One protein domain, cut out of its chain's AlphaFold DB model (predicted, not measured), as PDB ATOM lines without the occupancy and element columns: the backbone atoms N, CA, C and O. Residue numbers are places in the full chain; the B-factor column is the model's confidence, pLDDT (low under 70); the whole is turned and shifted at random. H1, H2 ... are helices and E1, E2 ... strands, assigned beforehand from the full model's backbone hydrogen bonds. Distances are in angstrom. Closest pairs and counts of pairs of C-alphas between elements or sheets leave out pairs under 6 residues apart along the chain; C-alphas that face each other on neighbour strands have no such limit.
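AT A GLANCE: This is residues 207 to 287 of the 378 residues of an uncharacterized protein of Smittium angustum (UniProt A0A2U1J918). A small, strongly twisted sheet of four strands curls into a nearly closed barrel at one end, its edge strands E1 and E4 coming near each other and residues 285 to 286 pairing with E1. From the barrel a loose, open loop of three short helices, H1, H2 and H3, reaches out between E1 and E2, and residues 233 to 238 in it stick out free. The printed part has 81 residues, with three named helices and four named strands in the order E1 H1 H2 H3 E2 E3 E4; the class is mixed, helices and strands. The sheet runs E1 E2 E3 E4, all antiparallel. The whole is elongated, 40 by 26 by 22 A, and only just compact, close to loose, with a radius of gyration of the C-alphas of 13.6 A.

HOW THE PARTS SIT: Start at E1, residues 207 to 213, an edge strand antiparallel to E2, residues 245 to 256; look for N 210 and O 248, 2.8 A apart. E2 bends by 95 degrees at residue 253. It forms a hairpin with E3, residues 261 to 266, where N 253 and O 263 are 2.8 A apart. E3 forms a hairpin with the other edge strand, E4, residues 278 to 281, where N 264 and O 278 are 2.8 A apart. E2, E3 and E4 are a meander, each strand the antiparallel neighbour of the one before. The closest C-alphas of E1 and E4, those of Ile 212 and Val 280, are 7.1 A apart. H1, residues 214 to 222, only grazes the sheet, with its residues 214 to 220. H1 and H2, residues 226 to 232, only just touch, with 3 pairs of C-alphas within 8 A, and only at the corner by their link, closest at Val 222 and Tyr 228, 5.9 A. H1 and H3, residues 239 to 242, only just touch, also with 3 such pairs, closest at Ser 215 and Phe 242, 4.9 A. H2 and H3 are apart. Every O i to N i+4 pair is within hydrogen-bond range in H1; in H2 it is 1 of 3, beside 1 of 4 O i to N i+3 pairs, and H3 is too short for an O i to N i+4 pair.

IN THESE COORDINATES: Find C-alpha 207 at (243.225, 259.944, 277.488); from there E1 runs 18.6 A to Pro 213. H1 follows for 12.2 A, H2 for 11.0 A and H3 for 5.5 A. E2 starts at C-alpha 245, (252.330, 261.676, 261.418), and spans 21.7 A; E3 spans 16.0 A. E4 spans 10.0 A, to C-alpha 281 at (241.760, 254.258, 263.619).

THE WHOLE: The farthest C-alphas, those of Lys 234 and Glu 258, are 41.3 A apart. The printed part has no cut, and the link from E3 to E4, 11 residues, is long. The mean pLDDT of the printed part is 73.2; look for values under 70 at residues 219 to 242 and 268 to 275.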
ATOM      1  N   VAL A 207     242.067 259.231 278.036       86.06
ATOM      2  CA  VAL A 207     243.225 259.944 277.488       86.06
ATOM      3  C   VAL A 207     244.227 258.924 276.960       86.06
ATOM      4  O   VAL A 207     244.575 257.958 277.637       86.06
ATOM      5  N   VAL A 208     244.657 259.128 275.722       88.56
ATOM      6  CA  VAL A 208     245.483 258.194 274.959       88.56
ATOM      7  C   VAL A 208     246.549 258.950 274.175       88.56
ATOM      8  O   VAL A 208     246.440 260.160 273.964       88.56
ATOM      9  N   ALA A 209     247.564 258.235 273.696       90.56
ATOM     10  CA  ALA A 209     248.404 258.745 272.624       90.56
ATOM     11  C   ALA A 209     247.781 258.370 271.272       90.56
ATOM     12  O   ALA A 209     247.373 257.227 271.076       90.56
ATOM     13  N   ALA A 210     247.712 259.314 270.340       91.62
ATOM     14  CA  ALA A 210     247.164 259.118 269.004       91.62
ATOM     15  C   ALA A 210     248.176 259.560 267.941       91.62
ATOM     16  O   ALA A 210     248.784 260.620 268.066       91.62
ATOM     17  N   SER A 211     248.360 258.755 266.898       92.56
ATOM     18  CA  SER A 211     249.112 259.147 265.702       92.56
ATOM     19  C   SER A 211     248.163 259.837 264.727       92.56
ATOM     20  O   SER A 211     247.229 259.203 264.245       92.56
ATOM     21  N   ILE A 212     248.389 261.120 264.439       88.69
ATOM     22  CA  ILE A 212     247.531 261.915 263.548       88.69
ATOM     23  C   ILE A 212     248.361 262.447 262.371       88.69
ATOM     24  O   ILE A 212     249.427 263.022 262.612       88.69
ATOM     25  N   PRO A 213     247.890 262.327 261.117       86.81
ATOM     26  CA  PRO A 213     248.560 262.929 259.970       86.81
ATOM     27  C   PRO A 213     248.704 264.445 260.115       86.81
ATOM     28  O   PRO A 213     247.753 265.153 260.461       86.81
ATOM     29  N   LEU A 214     249.891 264.969 259.800       79.81
ATOM     30  CA  LEU A 214     250.142 266.411 259.837       79.81
ATOM     31  C   LEU A 214     249.267 267.181 258.847       79.81
ATOM     32  O   LEU A 214     248.914 268.325 259.125       79.81
ATOM     33  N   SER A 215     248.894 266.565 257.721       78.81
ATOM     34  CA  SER A 215     247.924 267.125 256.774       78.81
ATOM     35  C   SER A 215     246.590 267.445 257.450       78.81
ATOM     36  O   SER A 215     246.111 268.569 257.341       78.81
ATOM     37  N   THR A 216     246.043 266.513 258.232       78.75
ATOM     38  CA  THR A 216     244.769 266.688 258.945       78.75
ATOM     39  C   THR A 216     244.867 267.751 260.041       78.75
ATOM     40  O   THR A 216     243.949 268.550 260.224       78.75
ATOM     41  N   ILE A 217     245.999 267.815 260.751       75.19
ATOM     42  CA  ILE A 217     246.247 268.884 261.731       75.19
ATOM     43  C   ILE A 217     246.301 270.245 261.025       75.19
ATOM     44  O   ILE A 217     245.660 271.193 261.471       75.19
ATOM     45  N   ALA A 218     247.013 270.346 259.901       70.75
ATOM     46  CA  ALA A 218     247.121 271.588 259.143       70.75
ATOM     47  C   ALA A 218     245.779 272.038 258.544       70.75
ATOM     48  O   ALA A 218     245.465 273.225 258.588       70.75
ATOM     49  N   GLU A 219     244.962 271.112 258.041       68.31
ATOM     50  CA  GLU A 219     243.609 271.401 257.546       68.31
ATOM     51  C   GLU A 219     242.722 272.020 258.635       68.31
ATOM     52  O   GLU A 219     242.064 273.028 258.374       68.31
ATOM     53  N   SER A 220     242.788 271.514 259.873       65.06
ATOM     54  CA  SER A 220     242.026 272.070 261.006       65.06
ATOM     55  C   SER A 220     242.363 273.541 261.313       65.06
ATOM     56  O   SER A 220     241.512 274.301 261.788       65.06
ATOM     57  N   ILE A 221     243.600 273.952 261.006       62.19
ATOM     58  CA  ILE A 221     244.095 275.324 261.159       62.19
ATOM     59  C   ILE A 221     243.642 276.182 259.964       62.19
ATOM     60  O   ILE A 221     243.193 277.312 260.146       62.19
ATOM     61  N   VAL A 222     243.712 275.638 258.743       57.28
ATOM     62  CA  VAL A 222     243.418 276.342 257.477       57.28
ATOM     63  C   VAL A 222     241.922 276.584 257.251       57.28
ATOM     64  O   VAL A 222     241.554 277.614 256.682       57.28
ATOM     65  N   GLU A 223     241.041 275.666 257.658       52.28
ATOM     66  CA  GLU A 223     239.592 275.809 257.435       52.28
ATOM     67  C   GLU A 223     238.989 277.040 258.129       52.28
ATOM     68  O   GLU A 223     237.965 277.547 257.671       52.28
ATOM     69  N   ASN A 224     239.645 277.566 259.168       50.12
ATOM     70  CA  ASN A 224     239.102 278.624 260.024       50.12
ATOM     71  C   ASN A 224     239.865 279.960 259.961       50.12
ATOM     72  O   ASN A 224     239.457 280.908 260.627       50.12
ATOM     73  N   ASP A 225     240.931 280.058 259.158       47.00
ATOM     74  CA  ASP A 225     241.728 281.280 259.014       47.00
ATOM     75  C   ASP A 225     242.000 281.602 257.529       47.00
ATOM     76  O   ASP A 225     242.882 281.031 256.876       47.00
ATOM     77  N   ASP A 226     241.230 282.543 256.971       49.62
ATOM     78  CA  ASP A 226     241.372 282.989 255.576       49.62
ATOM     79  C   ASP A 226     242.735 283.653 255.294       49.62
ATOM     80  O   ASP A 226     243.181 283.703 254.141       49.62
ATOM     81  N   THR A 227     243.442 284.093 256.338       48.91
ATOM     82  CA  THR A 227     244.805 284.633 256.260       48.91
ATOM     83  C   THR A 227     245.840 283.526 256.025       48.91
ATOM     84  O   THR A 227     246.796 283.717 255.266       48.91
ATOM     85  N   TYR A 228     245.622 282.327 256.581       43.91
ATOM     86  CA  TYR A 228     246.542 281.191 256.449       43.91
ATOM     87  C   TYR A 228     246.496 280.564 255.045       43.91
ATOM     88  O   TYR A 228     247.547 280.216 254.491       43.91
ATOM     89  N   LYS A 229     245.312 280.527 254.407       46.62
ATOM     90  CA  LYS A 229     245.119 280.054 253.015       46.62
ATOM     91  C   LYS A 229     246.015 280.779 252.002       46.62
ATOM     92  O   LYS A 229     246.463 280.165 251.036       46.62
ATOM     93  N   GLN A 230     246.308 282.065 252.217       44.12
ATOM     94  CA  GLN A 230     247.161 282.850 251.313       44.12
ATOM     95  C   GLN A 230     248.667 282.641 251.549       44.12
ATOM     96  O   GLN A 230     249.466 282.888 250.641       44.12
ATOM     97  N   SER A 231     249.069 282.170 252.735       45.81
ATOM     98  CA  SER A 231     250.479 281.975 253.103       45.81
ATOM     99  C   SER A 231     251.044 280.623 252.637       45.81
ATOM    100  O   SER A 231     252.149 280.580 252.094       45.81
ATOM    101  N   ASN A 232     250.256 279.541 252.718       43.72
ATOM    102  CA  ASN A 232     250.675 278.196 252.296       43.72
ATOM    103  C   ASN A 232     250.886 278.062 250.779       43.72
ATOM    104  O   ASN A 232     251.675 277.233 250.336       43.72
ATOM    105  N   ALA A 233     250.262 278.924 249.970       43.91
ATOM    106  CA  ALA A 233     250.542 278.997 248.535       43.91
ATOM    107  C   ALA A 233     251.951 279.550 248.215       43.91
ATOM    108  O   ALA A 233     252.405 279.438 247.077       43.91
ATOM    109  N   LYS A 234     252.648 280.157 249.192       38.47
ATOM    110  CA  LYS A 234     253.961 280.804 249.010       38.47
ATOM    111  C   LYS A 234     255.130 280.097 249.693       38.47
ATOM    112  O   LYS A 234     256.264 280.329 249.285       38.47
ATOM    113  N   THR A 235     254.902 279.278 250.716       43.78
ATOM    114  CA  THR A 235     255.985 278.783 251.585       43.78
ATOM    115  C   THR A 235     256.622 277.467 251.136       43.78
ATOM    116  O   THR A 235     257.622 277.075 251.727       43.78
ATOM    117  N   GLY A 236     256.112 276.805 250.088       42.50
ATOM    118  CA  GLY A 236     256.793 275.658 249.468       42.50
ATOM    119  C   GLY A 236     257.090 274.512 250.438       42.50
ATOM    120  O   GLY A 236     258.146 273.892 250.341       42.50
ATOM    121  N   TRP A 237     256.196 274.267 251.402       49.59
ATOM    122  CA  TRP A 237     256.342 273.154 252.335       49.59
ATOM    123  C   TRP A 237     256.303 271.858 251.531       49.59
ATOM    124  O   TRP A 237     255.357 271.611 250.782       49.59
ATOM    125  N   ASP A 238     257.375 271.080 251.646       53.00
ATOM    126  CA  ASP A 238     257.574 269.845 250.898       53.00
ATOM    127  C   ASP A 238     256.397 268.899 251.171       53.00
ATOM    128  O   ASP A 238     256.088 268.602 252.327       53.00
ATOM    129  N   THR A 239     255.705 268.440 250.127       53.69
ATOM    130  CA  THR A 239     254.517 267.574 250.251       53.69
ATOM    131  C   THR A 239     254.817 266.307 251.052       53.69
ATOM    132  O   THR A 239     253.952 265.819 251.774       53.69
ATOM    133  N   ALA A 240     256.072 265.847 251.027       57.00
ATOM    134  CA  ALA A 240     256.559 264.722 251.822       57.00
ATOM    135  C   ALA A 240     256.534 264.970 253.347       57.00
ATOM    136  O   ALA A 240     256.530 264.023 254.128       57.00
ATOM    137  N   TYR A 241     256.526 266.228 253.806       59.06
ATOM    138  CA  TYR A 241     256.411 266.557 255.231       59.06
ATOM    139  C   TYR A 241     254.980 266.365 255.750       59.06
ATOM    140  O   TYR A 241     254.797 265.944 256.888       59.06
ATOM    141  N   PHE A 242     253.969 266.609 254.911       65.50
ATOM    142  CA  PHE A 242     252.559 266.412 255.265       65.50
ATOM    143  C   PHE A 242     252.108 264.948 255.213       65.50
ATOM    144  O   PHE A 242     251.068 264.620 255.777       65.50
ATOM    145  N   GLU A 243     252.902 264.067 254.597       70.88
ATOM    146  CA  GLU A 243     252.723 262.608 254.663       70.88
ATOM    147  C   GLU A 243     253.174 262.015 256.010       70.88
ATOM    148  O   GLU A 243     252.980 260.827 256.268       70.88
ATOM    149  N   LYS A 244     253.786 262.829 256.879       80.62
ATOM    150  CA  LYS A 244     254.226 262.398 258.205       80.62
ATOM    151  C   LYS A 244     253.110 262.519 259.239       80.62
ATOM    152  O   LYS A 244     252.205 263.345 259.134       80.62
ATOM    153  N   ASN A 245     253.231 261.710 260.280       85.00
ATOM    154  CA  ASN A 245     252.330 261.676 261.418       85.00
ATOM    155  C   ASN A 245     252.934 262.413 262.615       85.00
ATOM    156  O   ASN A 245     254.152 262.474 262.779       85.00
ATOM    157  N   LEU A 246     252.083 262.935 263.488       86.00
ATOM    158  CA  LEU A 246     252.464 263.477 264.783       86.00
ATOM    159  C   LEU A 246     251.840 262.614 265.878       86.00
ATOM    160  O   LEU A 246     250.638 262.357 265.856       86.00
ATOM    161  N   LEU A 247     252.656 262.173 266.836       89.12
ATOM    162  CA  LEU A 247     252.151 261.485 268.019       89.12
ATOM    163  C   LEU A 247     251.708 262.535 269.035       89.12
ATOM    164  O   LEU A 247     252.528 263.340 269.482       89.12
ATOM    165  N   VAL A 248     250.429 262.521 269.399       86.88
ATOM    166  CA  VAL A 248     249.811 263.522 270.272       86.88
ATOM    167  C   VAL A 248     249.067 262.897 271.441       86.88
ATOM    168  O   VAL A 248     248.588 261.771 271.344       86.88
ATOM    169  N   ILE A 249     248.944 263.627 272.547       86.88
ATOM    170  CA  ILE A 249     248.048 263.270 273.644       86.88
ATOM    171  C   ILE A 249     246.636 263.753 273.303       86.88
ATOM    172  O   ILE A 249     246.409 264.921 272.966       86.88
ATOM    173  N   ALA A 250     245.669 262.844 273.352       88.12
ATOM    174  CA  ALA A 250     244.308 263.119 272.926       88.12
ATOM    175  C   ALA A 250     243.283 262.442 273.839       88.12
ATOM    176  O   ALA A 250     243.533 261.388 274.416       88.12
ATOM    177  N   GLN A 251     242.105 263.050 273.955       88.44
ATOM    178  CA  GLN A 251     240.953 262.495 274.649       88.44
ATOM    179  C   GLN A 251     239.954 261.921 273.643       88.44
ATOM    180  O   GLN A 251     239.554 262.611 272.703       88.44
ATOM    181  N   ILE A 252     239.489 260.694 273.872       88.25
ATOM    182  CA  ILE A 252     238.446 260.058 273.057       88.25
ATOM    183  C   ILE A 252     237.093 260.734 273.323       88.25
ATOM    184  O   ILE A 252     236.625 260.790 274.459       88.25
ATOM    185  N   LYS A 253     236.428 261.229 272.276       90.88
ATOM    186  CA  LYS A 253     235.087 261.840 272.336       90.88
ATOM    187  C   LYS A 253     233.976 260.895 271.914       90.88
ATOM    188  O   LYS A 253     232.898 260.926 272.500       90.88
ATOM    189  N   SER A 254     234.228 260.061 270.916       90.19
ATOM    190  CA  SER A 254     233.296 259.023 270.486       90.19
ATOM    191  C   SER A 254     234.054 257.826 269.931       90.19
ATOM    192  O   SER A 254     235.202 257.945 269.502       90.19
ATOM    193  N   VAL A 255     233.407 256.664 269.971       89.62
ATOM    194  CA  VAL A 255     233.955 255.391 269.501       89.62
ATOM    195  C   VAL A 255     232.983 254.805 268.488       89.62
ATOM    196  O   VAL A 255     231.793 254.689 268.777       89.62
ATOM    197  N   ASP A 256     233.504 254.426 267.328       88.88
ATOM    198  CA  ASP A 256     232.802 253.669 266.303       88.88
ATOM    199  C   ASP A 256     233.423 252.268 266.213       88.88
ATOM    200  O   ASP A 256     234.498 252.059 265.641       88.88
ATOM    201  N   MET A 257     232.746 251.304 266.835       84.75
ATOM    202  CA  MET A 257     233.200 249.915 266.879       84.75
ATOM    203  C   MET A 257     233.025 249.193 265.541       84.75
ATOM    204  O   MET A 257     233.734 248.219 265.298       84.75
ATOM    205  N   GLU A 258     232.096 249.640 264.689       84.19
ATOM    206  CA  GLU A 258     231.850 249.017 263.385       84.19
ATOM    207  C   GLU A 258     232.953 249.396 262.399       84.19
ATOM    208  O   GLU A 258     233.492 248.539 261.698       84.19
ATOM    209  N   GLU A 259     233.340 250.671 262.389       87.06
ATOM    210  CA  GLU A 259     234.418 251.168 261.535       87.06
ATOM    211  C   GLU A 259     235.817 250.936 262.126       87.06
ATOM    212  O   GLU A 259     236.820 251.074 261.424       87.06
ATOM    213  N   GLY A 260     235.910 250.593 263.414       86.50
ATOM    214  CA  GLY A 260     237.187 250.455 264.112       86.50
ATOM    215  C   GLY A 260     237.917 251.794 264.260       86.50
ATOM    216  O   GLY A 260     239.144 251.864 264.103       86.50
ATOM    217  N   THR A 261     237.156 252.868 264.499       92.31
ATOM    218  CA  THR A 261     237.665 254.243 264.587       92.31
ATOM    219  C   THR A 261     237.138 254.973 265.819       92.31
ATOM    220  O   THR A 261     236.167 254.570 266.456       92.31
ATOM    221  N   CYS A 262     237.790 256.068 266.188       92.25
ATOM    222  CA  CYS A 262     237.331 256.967 267.236       92.25
ATOM    223  C   CYS A 262     237.521 258.425 266.818       92.25
ATOM    224  O   CYS A 262     238.371 258.744 265.988       92.25
ATOM    225  N   GLN A 263     236.705 259.306 267.391       94.06
ATOM    226  CA  GLN A 263     236.928 260.746 267.329       94.06
ATOM    227  C   GLN A 263     237.714 261.158 268.564       94.06
ATOM    228  O   GLN A 263     237.294 260.855 269.683       94.06
ATOM    229  N   VAL A 264     238.823 261.865 268.377       90.50
ATOM    230  CA  VAL A 264     239.692 262.325 269.464       90.50
ATOM    231  C   VAL A 264     239.890 263.834 269.408       90.50
ATOM    232  O   VAL A 264     239.874 264.426 268.336       90.50
ATOM    233  N   THR A 265     240.098 264.476 270.552       88.19
ATOM    234  CA  THR A 265     240.478 265.899 270.630       88.19
ATOM    235  C   THR A 265     241.794 266.029 271.376       88.19
ATOM    236  O   THR A 265     242.006 265.309 272.349       88.19
ATOM    237  N   LEU A 266     242.652 266.961 270.975       84.00
ATOM    238  CA  LEU A 266     243.931 267.198 271.651       84.00
ATOM    239  C   LEU A 266     243.707 267.621 273.114       84.00
ATOM    240  O   LEU A 266     242.771 268.370 273.396       84.00
ATOM    241  N   VAL A 267     244.535 267.131 274.046       76.75
ATOM    242  CA  VAL A 267     244.414 267.485 275.480       76.75
ATOM    243  C   VAL A 267     244.987 268.873 275.765       76.75
ATOM    244  O   VAL A 267     244.376 269.642 276.506       76.75
ATOM    245  N   TYR A 268     246.127 269.213 275.158       69.25
ATOM    246  CA  TYR A 268     246.741 270.538 275.254       69.25
ATOM    247  C   TYR A 268     246.481 271.347 273.979       69.25
ATOM    248  O   TYR A 268     246.714 270.901 272.851       69.25
ATOM    249  N   ASP A 269     245.938 272.539 274.170       54.19
ATOM    250  CA  ASP A 269     245.337 273.357 273.126       54.19
ATOM    251  C   ASP A 269     246.402 274.014 272.230       54.19
ATOM    252  O   ASP A 269     246.956 275.053 272.575       54.19
ATOM    253  N   GLN A 270     246.717 273.394 271.088       51.56
ATOM    254  CA  GLN A 270     247.536 274.016 270.030       51.56
ATOM    255  C   GLN A 270     246.718 274.458 268.815       51.56
ATOM    256  O   GLN A 270     247.226 275.154 267.938       51.56
ATOM    257  N   SER A 271     245.454 274.046 268.735       49.53
ATOM    258  CA  SER A 271     244.552 274.448 267.662       49.53
ATOM    259  C   SER A 271     243.779 275.690 268.079       49.53
ATOM    260  O   SER A 271     243.228 275.735 269.170       49.53
ATOM    261  N   ILE A 272     243.617 276.652 267.172       51.28
ATOM    262  CA  ILE A 272     242.770 277.843 267.380       51.28
ATOM    263  C   ILE A 272     241.315 277.450 267.745       51.28
ATOM    264  O   ILE A 272     240.578 278.234 268.343       51.28
ATOM    265  N   ASN A 273     240.903 276.211 267.442       58.69
ATOM    266  CA  ASN A 273     239.578 275.672 267.721       58.69
ATOM    267  C   ASN A 273     239.609 274.475 268.694       58.69
ATOM    268  O   ASN A 273     239.750 273.323 268.285       58.69
ATOM    269  N   ARG A 274     239.360 274.759 269.977       57.34
ATOM    270  CA  ARG A 274     239.292 273.802 271.105       57.34
ATOM    271  C   ARG A 274     238.328 272.624 270.931       57.34
ATOM    272  O   ARG A 274     238.375 271.680 271.714       57.34
ATOM    273  N   ASN A 275     237.425 272.692 269.955       65.75
ATOM    274  CA  ASN A 275     236.389 271.686 269.732       65.75
ATOM    275  C   ASN A 275     236.629 270.837 268.476       65.75
ATOM    276  O   ASN A 275     235.773 270.016 268.148       65.75
ATOM    277  N   TYR A 276     237.744 271.026 267.760       78.69
ATOM    278  CA  TYR A 276     238.033 270.213 266.583       78.69
ATOM    279  C   TYR A 276     238.368 268.774 266.992       78.69
ATOM    280  O   TYR A 276     239.241 268.545 267.835       78.69
ATOM    281  N   SER A 277     237.671 267.805 266.396       87.25
ATOM    282  CA  SER A 277     237.901 266.379 266.619       87.25
ATOM    283  C   SER A 277     238.504 265.712 265.390       87.25
ATOM    284  O   SER A 277     238.082 265.959 264.264       87.25
ATOM    285  N   TYR A 278     239.452 264.816 265.627       89.94
ATOM    286  CA  TYR A 278     240.155 264.047 264.614       89.94
ATOM    287  C   TYR A 278     239.619 262.622 264.597       89.94
ATOM    288  O   TYR A 278     239.544 261.973 265.642       89.94
ATOM    289  N   LYS A 279     239.288 262.116 263.409       93.38
ATOM    290  CA  LYS A 279     238.961 260.703 263.224       93.38
ATOM    291  C   LYS A 279     240.256 259.904 263.117       93.38
ATOM    292  O   LYS A 279     241.045 260.164 262.216       93.38
ATOM    293  N   VAL A 280     240.445 258.928 263.996       92.06
ATOM    294  CA  VAL A 280     241.630 258.057 264.012       92.06
ATOM    295  C   VAL A 280     241.216 256.595 264.133       92.06
ATOM    296  O   VAL A 280     240.226 256.260 264.790       92.06
ATOM    297  N   SER A 281     241.960 255.702 263.488       91.31
ATOM    298  CA  SER A 281     241.760 254.258 263.619       91.31
ATOM    299  C   SER A 281     242.204 253.778 264.999       91.31
ATOM    300  O   SER A 281     243.157 254.301 265.573       91.31
ATOM    301  N   PHE A 282     241.616 252.689 265.507       88.31
ATOM    302  CA  PHE A 282     242.157 252.004 266.688       88.31
ATOM    303  C   PHE A 282     243.635 251.627 266.501       88.31
ATOM    304  O   PHE A 282     244.411 251.615 267.452       88.31
ATOM    305  N   ARG A 283     244.093 251.386 265.267       86.94
ATOM    306  CA  ARG A 283     245.514 251.110 264.987       86.94
ATOM    307  C   ARG A 283     246.444 252.281 265.302       86.94
ATOM    308  O   ARG A 283     247.610 252.034 265.596       86.94
ATOM    309  N   GLU A 284     245.923 253.493 265.359       90.06
ATOM    310  CA  GLU A 284     246.673 254.724 265.612       90.06
ATOM    311  C   GLU A 284     246.588 255.172 267.078       90.06
ATOM    312  O   GLU A 284     247.184 256.182 267.437       90.06
ATOM    313  N   ILE A 285     245.878 254.421 267.931       89.12
ATOM    314  CA  ILE A 285     245.764 254.676 269.372       89.12
ATOM    315  C   ILE A 285     246.779 253.843 270.153       89.12
ATOM    316  O   ILE A 285     246.888 252.635 269.946       89.12
ATOM    317  N   TYR A 286     247.487 254.456 271.093       88.31
ATOM    318  CA  TYR A 286     248.479 253.804 271.940       88.31
ATOM    319  C   TYR A 286     248.177 254.060 273.412       88.31
ATOM    320  O   TYR A 286     247.743 255.146 273.806       88.31
ATOM    321  N   GLN A 287     248.404 253.028 274.224       83.38
ATOM    322  CA  GLN A 287     248.198 253.102 275.660       83.38
ATOM    323  C   GLN A 287     249.249 254.012 276.292       83.38
ATOM    324  O   GLN A 287     250.445 253.837 276.062       83.38
TER     325      GLN A 287